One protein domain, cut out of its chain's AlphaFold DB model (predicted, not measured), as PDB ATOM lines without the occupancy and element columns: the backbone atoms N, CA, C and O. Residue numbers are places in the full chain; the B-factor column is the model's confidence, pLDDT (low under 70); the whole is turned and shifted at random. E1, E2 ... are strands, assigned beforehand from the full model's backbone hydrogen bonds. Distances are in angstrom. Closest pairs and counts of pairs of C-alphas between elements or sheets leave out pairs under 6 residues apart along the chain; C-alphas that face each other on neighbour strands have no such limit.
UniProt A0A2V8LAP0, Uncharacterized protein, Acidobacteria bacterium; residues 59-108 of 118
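Overview. This is residues 59 to 108 of the 118 residues of an uncharacterized protein of Acidobacteria bacterium (UniProt A0A2V8LAP0). A domain with little regular structure: a small two-stranded hairpin, E1 and E2, with a wide loop of residues 72 to 88 joining its strands, and a tail, residues 96 to 108, that sticks out and holds E3. The printed part has 50 residues, 10 of them in the named strands E1, E2 and E3, in that order; there is no named helix, and the class is all strand. It is only just extended, close to loose, with a radius of gyration of the C-alphas of 15.0 A and spans of 41 by 31 by 21 A.

Arrangement. E1, residues 68 to 71, and E2, residues 89 to 91, form an antiparallel hairpin, with 175 degrees between their directions. C-alphas 69 and 90 face each other at 4.4 A. N 68 and O 91, at 2.8 A, are within hydrogen-bond range. E3, residues 105 to 107, is apart from E1 and E2 and pairs with no named strand.

Along the chain. E1 begins at C-alpha 68 (45.602, -28.116, 27.282) and is 10.2 A long. E2 is 6.6 A long. E3 is 6.8 A long and ends at C-alpha 107 (39.871, -52.884, 39.065).

Size, cuts and confidence. The two farthest C-alphas, of Asp 76 and His 108, are 43.1 A apart. Both links are long. The printed part has no cut, and no printed residue is under 70 in pLDDT.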
ATOM      1  N   ARG A  59      48.353 -25.917  18.830       95.12
ATOM      2  CA  ARG A  59      47.792 -25.786  20.182       95.12
ATOM      3  C   ARG A  59      47.339 -24.361  20.423       95.12
ATOM      4  O   ARG A  59      47.880 -23.429  19.836       95.12
ATOM      5  N   ARG A  60      46.364 -24.199  21.311       91.38
ATOM      6  CA  ARG A  60      46.034 -22.887  21.876       91.38
ATOM      7  C   ARG A  60      46.949 -22.603  23.060       91.38
ATOM      8  O   ARG A  60      47.510 -23.524  23.662       91.38
ATOM      9  N   GLU A  61      47.090 -21.330  23.393       92.38
ATOM     10  CA  GLU A  61      47.737 -20.948  24.640       92.38
ATOM     11  C   GLU A  61      46.946 -21.483  25.835       92.38
ATOM     12  O   GLU A  61      45.715 -21.557  25.823       92.38
ATOM     13  N   SER A  62      47.679 -21.879  26.868       93.50
ATOM     14  CA  SER A  62      47.125 -22.315  28.141       93.50
ATOM     15  C   SER A  62      47.879 -21.616  29.255       93.50
ATOM     16  O   SER A  62      49.080 -21.378  29.133       93.50
ATOM     17  N   LYS A  63      47.178 -21.324  30.353       94.44
ATOM     18  CA  LYS A  63      47.771 -20.718  31.552       94.44
ATOM     19  C   LYS A  63      48.845 -21.608  32.181       94.44
ATOM     20  O   LYS A  63      49.750 -21.098  32.829       94.44
ATOM     21  N   THR A  64      48.729 -22.920  31.995       95.06
ATOM     22  CA  THR A  64      49.654 -23.916  32.537       95.06
ATOM     23  C   THR A  64      50.104 -24.821  31.389       95.06
ATOM     24  O   THR A  64      49.243 -25.404  30.725       95.06
ATOM     25  N   PRO A  65      51.411 -24.937  31.101       92.25
ATOM     26  CA  PRO A  65      51.910 -25.701  29.954       92.25
ATOM     27  C   PRO A  65      51.456 -27.168  29.907       92.25
ATOM     28  O   PRO A  65      51.279 -27.711  28.816       92.25
ATOM     29  N   GLU A  66      51.232 -27.776  31.072       96.00
ATOM     30  CA  GLU A  66      50.851 -29.174  31.281       96.00
ATOM     31  C   GLU A  66      49.347 -29.429  31.082       96.00
ATOM     32  O   GLU A  66      48.920 -30.580  30.973       96.00
ATOM     33  N   THR A  67      48.523 -28.378  31.022       96.75
ATOM     34  CA  THR A  67      47.085 -28.509  30.763       96.75
ATOM     35  C   THR A  67      46.731 -27.897  29.421       96.75
ATOM     36  O   THR A  67      47.035 -26.742  29.148       96.75
ATOM     37  N   GLY A  68      46.062 -28.645  28.558       95.94
ATOM     38  CA  GLY A  68      45.602 -28.116  27.282       95.94
ATOM     39  C   GLY A  68      45.263 -29.194  26.276       95.94
ATOM     40  O   GLY A  68      45.171 -30.377  26.611       95.94
ATOM     41  N   SER A  69      45.087 -28.747  25.036       96.19
ATOM     42  CA  SER A  69      44.811 -29.600  23.890       96.19
ATOM     43  C   SER A  69      45.718 -29.254  22.720       96.19
ATOM     44  O   SER A  69      46.028 -28.081  22.488       96.19
ATOM     45  N   THR A  70      46.090 -30.276  21.961       96.81
ATOM     46  CA  THR A  70      46.724 -30.134  20.650       96.81
ATOM     47  C   THR A  70      45.800 -30.725  19.594       96.81
ATOM     48  O   THR A  70      45.098 -31.697  19.859       96.81
ATOM     49  N   PHE A  71      45.777 -30.132  18.412       98.00
ATOM     50  CA  PHE A  71      44.792 -30.409  17.381       98.00
ATOM     51  C   PHE A  71      45.473 -30.955  16.134       98.00
ATOM     52  O   PHE A  71      46.501 -30.433  15.693       98.00
ATOM     53  N   THR A  72      44.876 -31.995  15.559       98.44
ATOM     54  CA  THR A  72      45.290 -32.555  14.274       98.44
ATOM     55  C   THR A  72      45.165 -31.495  13.173       98.44
ATOM     56  O   THR A  72      44.127 -30.829  13.092       98.44
ATOM     57  N   PRO A  73      46.180 -31.327  12.308       97.62
ATOM     58  CA  PRO A  73      46.082 -30.471  11.132       97.62
ATOM     59  C   PRO A  73      45.233 -31.160  10.049       97.62
ATOM     60  O   PRO A  73      45.750 -31.756   9.106       97.62
ATOM     61  N   LEU A  74      43.904 -31.136  10.213       97.19
ATOM     62  CA  LEU A  74      42.972 -31.835   9.317       97.19
ATOM     63  C   LEU A  74      43.084 -31.357   7.865       97.19
ATOM     64  O   LEU A  74      42.945 -32.161   6.953       97.19
ATOM     65  N   GLN A  75      43.378 -30.072   7.656       96.56
ATOM     66  CA  GLN A  75      43.566 -29.487   6.328       96.56
ATOM     67  C   GLN A  75      44.771 -30.059   5.565       96.56
ATOM     68  O   GLN A  75      44.781 -30.020   4.339       96.56
ATOM     69  N   ASP A  76      45.754 -30.606   6.285       96.56
ATOM     70  CA  ASP A  76      46.966 -31.199   5.711       96.56
ATOM     71  C   ASP A  76      46.855 -32.734   5.617       96.56
ATOM     72  O   ASP A  76      47.785 -33.413   5.185       96.56
ATOM     73  N   SER A  77      45.725 -33.306   6.051       95.25
ATOM     74  CA  SER A  77      45.512 -34.752   6.123       95.25
ATOM     75  C   SER A  77      44.821 -35.292   4.871       95.25
ATOM     76  O   SER A  77      43.936 -34.659   4.299       95.25
ATOM     77  N   VAL A  78      45.180 -36.517   4.482       96.06
ATOM     78  CA  VAL A  78      44.542 -37.257   3.385       96.06
ATOM     79  C   VAL A  78      44.049 -38.602   3.910       96.06
ATOM     80  O   VAL A  78      44.773 -39.307   4.611       96.06
ATOM     81  N   GLY A  79      42.822 -38.979   3.548       96.31
ATOM     82  CA  GLY A  79      42.199 -40.224   4.001       96.31
ATOM     83  C   GLY A  79      41.592 -40.118   5.402       96.31
ATOM     84  O   GLY A  79      41.279 -39.032   5.883       96.31
ATOM     85  N   THR A  80      41.367 -41.268   6.037       97.94
ATOM     86  CA  THR A  80      40.595 -41.372   7.289       97.94
ATOM     87  C   THR A  80      41.435 -41.736   8.513       97.94
ATOM     88  O   THR A  80      40.978 -41.550   9.638       97.94
ATOM     89  N   LEU A  81      42.659 -42.241   8.323       97.44
ATOM     90  CA  LEU A  81      43.559 -42.597   9.418       97.44
ATOM     91  C   LEU A  81      44.446 -41.410   9.788       97.44
ATOM     92  O   LEU A  81      45.233 -40.932   8.974       97.44
ATOM     93  N   THR A  82      44.360 -40.962  11.037       97.88
ATOM     94  CA  THR A  82      45.271 -39.945  11.570       97.88
ATOM     95  C   THR A  82      46.586 -40.596  12.008       97.88
ATOM     96  O   THR A  82      46.548 -41.491  12.856       97.88
ATOM     97  N   PRO A  83      47.755 -40.148  11.511       95.38
ATOM     98  CA  PRO A  83      49.043 -40.632  12.002       95.38
ATOM     99  C   PRO A  83      49.190 -40.408  13.512       95.38
ATOM    100  O   PRO A  83      48.848 -39.331  14.000       95.38
ATOM    101  N   SER A  84      49.764 -41.365  14.252       95.62
ATOM    102  CA  SER A  84      49.893 -41.272  15.719       95.62
ATOM    103  C   SER A  84      50.602 -39.995  16.185       95.62
ATOM    104  O   SER A  84      50.206 -39.401  17.181       95.62
ATOM    105  N   SER A  85      51.597 -39.507  15.430       94.75
ATOM    106  CA  SER A  85      52.309 -38.251  15.736       94.75
ATOM    107  C   SER A  85      51.453 -36.981  15.574       94.75
ATOM    108  O   SER A  85      51.815 -35.925  16.099       94.75
ATOM    109  N   LEU A  86      50.321 -37.078  14.868       97.06
ATOM    110  CA  LEU A  86      49.394 -35.985  14.564       97.06
ATOM    111  C   LEU A  86      48.020 -36.144  15.226       97.06
ATOM    112  O   LEU A  86      47.147 -35.302  15.009       97.06
ATOM    113  N   HIS A  87      47.816 -37.184  16.034       97.94
ATOM    114  CA  HIS A  87      46.550 -37.415  16.722       97.94
ATOM    115  C   HIS A  87      46.247 -36.299  17.734       97.94
ATOM    116  O   HIS A  87      47.156 -35.773  18.375       97.94
ATOM    117  N   TYR A  88      44.976 -35.914  17.869       98.06
ATOM    118  CA  TYR A  88      44.554 -34.946  18.884       98.06
ATOM    119  C   TYR A  88      44.990 -35.417  20.276       98.06
ATOM    120  O   TYR A  88      44.839 -36.588  20.619       98.06
ATOM    121  N   GLU A  89      45.481 -34.498  21.100       97.31
ATOM    122  CA  GLU A  89      45.819 -34.803  22.491       97.31
ATOM    123  C   GLU A  89      45.122 -33.832  23.431       97.31
ATOM    124  O   GLU A  89      44.998 -32.644  23.129       97.31
ATOM    125  N   ARG A  90      44.746 -34.324  24.613       96.56
ATOM    126  CA  ARG A  90      44.287 -33.511  25.734       96.56
ATOM    127  C   ARG A  90      45.011 -33.957  26.995       96.56
ATOM    128  O   ARG A  90      44.818 -35.071  27.461       96.56
ATOM    129  N   HIS A  91      45.757 -33.035  27.593       96.75
ATOM    130  CA  HIS A  91      46.467 -33.242  28.855       96.75
ATOM    131  C   HIS A  91      45.843 -32.384  29.941       96.75
ATOM    132  O   HIS A  91      45.587 -31.213  29.689       96.75
ATOM    133  N   HIS A  92      45.570 -32.931  31.123       96.75
ATOM    134  CA  HIS A  92      45.138 -32.144  32.288       96.75
ATOM    135  C   HIS A  92      46.279 -31.877  33.282       96.75
ATOM    136  O   HIS A  92      46.166 -30.952  34.082       96.75
ATOM    137  N   ALA A  93      47.348 -32.678  33.221       96.88
ATOM    138  CA  ALA A  93      48.497 -32.640  34.125       96.88
ATOM    139  C   ALA A  93      49.781 -33.165  33.439       96.88
ATOM    140  O   ALA A  93      50.599 -33.837  34.060       96.88
ATOM    141  N   GLY A  94      49.943 -32.886  32.144       95.50
ATOM    142  CA  GLY A  94      51.115 -33.270  31.357       95.50
ATOM    143  C   GLY A  94      51.117 -34.735  30.908       95.50
ATOM    144  O   GLY A  94      50.128 -35.451  31.066       95.50
ATOM    145  N   ILE A  95      52.244 -35.153  30.321       96.31
ATOM    146  CA  ILE A  95      52.481 -36.517  29.831       96.31
ATOM    147  C   ILE A  95      53.314 -37.264  30.883       96.31
ATOM    148  O   ILE A  95      54.454 -36.866  31.129       96.31
ATOM    149  N   PRO A  96      52.789 -38.326  31.515       96.25
ATOM    150  CA  PRO A  96      53.534 -39.069  32.520       96.25
ATOM    151  C   PRO A  96      54.586 -39.987  31.885       96.25
ATOM    152  O   PRO A  96      54.308 -40.698  30.918       96.25
ATOM    153  N   THR A  97      55.773 -40.051  32.489       97.25
ATOM    154  CA  THR A  97      56.782 -41.073  32.173       97.25
ATOM    155  C   THR A  97      56.499 -42.323  33.001       97.25
ATOM    156  O   THR A  97      56.804 -42.370  34.191       97.25
ATOM    157  N   ILE A  98      55.885 -43.331  32.381       96.44
ATOM    158  CA  ILE A  98      55.480 -44.572  33.049       96.44
ATOM    159  C   ILE A  98      56.469 -45.687  32.695       96.44
ATOM    160  O   ILE A  98      56.624 -46.023  31.525       96.44
ATOM    161  N   ASP A  99      57.100 -46.285  33.706       96.75
ATOM    162  CA  ASP A  99      57.858 -47.533  33.557       96.75
ATOM    163  C   ASP A  99      56.873 -48.711  33.414       96.75
ATOM    164  O   ASP A  99      56.134 -48.993  34.368       96.75
ATOM    165  N   PRO A 100      56.853 -49.421  32.270       95.44
ATOM    166  CA  PRO A 100      55.926 -50.529  32.055       95.44
ATOM    167  C   PRO A 100      56.066 -51.653  33.089       95.44
ATOM    168  O   PRO A 100      55.066 -52.268  33.444       95.44
ATOM    169  N   SER A 101      57.267 -51.890  33.634       96.38
ATOM    170  CA  SER A 101      57.499 -52.934  34.647       96.38
ATOM    171  C   SER A 101      56.854 -52.604  36.001       96.38
ATOM    172  O   SER A 101      56.519 -53.488  36.801       96.38
ATOM    173  N   ARG A 102      56.629 -51.312  36.255       95.06
ATOM    174  CA  ARG A 102      56.048 -50.775  37.492       95.06
ATOM    175  C   ARG A 102      54.590 -50.351  37.332       95.06
ATOM    176  O   ARG A 102      53.921 -50.133  38.340       95.06
ATOM    177  N   HIS A 103      54.098 -50.232  36.102       94.94
ATOM    178  CA  HIS A 103      52.713 -49.885  35.813       94.94
ATOM    179  C   HIS A 103      51.754 -50.954  36.351       94.94
ATOM    180  O   HIS A 103      52.017 -52.151  36.239       94.94
ATOM    181  N   ARG A 104      50.639 -50.532  36.952       93.00
ATOM    182  CA  ARG A 104      49.589 -51.425  37.458       93.00
ATOM    183  C   ARG A 104      48.225 -50.860  37.086       93.00
ATOM    184  O   ARG A 104      47.964 -49.685  37.331       93.00
ATOM    185  N   LEU A 105      47.354 -51.715  36.555       93.06
ATOM    186  CA  LEU A 105      45.933 -51.429  36.380       93.06
ATOM    187  C   LEU A 105      45.154 -52.128  37.496       93.06
ATOM    188  O   LEU A 105      45.272 -53.344  37.649       93.06
ATOM    189  N   VAL A 106      44.363 -51.374  38.260       93.25
ATOM    190  CA  VAL A 106      43.570 -51.890  39.386       93.25
ATOM    191  C   VAL A 106      42.081 -51.748  39.082       93.25
ATOM    192  O   VAL A 106      41.614 -50.651  38.790       93.25
ATOM    193  N   ILE A 107      41.333 -52.846  39.198       92.25
ATOM    194  CA  ILE A 107      39.871 -52.884  39.065       92.25
ATOM    195  C   ILE A 107      39.261 -53.084  40.456       92.25
ATOM    196  O   ILE A 107      39.401 -54.161  41.034       92.25
ATOM    197  N   HIS A 108      38.580 -52.068  40.990       92.44
ATOM    198  CA  HIS A 108      37.994 -52.068  42.339       92.44
ATOM    199  C   HIS A 108      36.524 -51.600  42.336       92.44
ATOM    200  O   HIS A 108      36.028 -51.109  41.325       92.44
TER     201      HIS A 108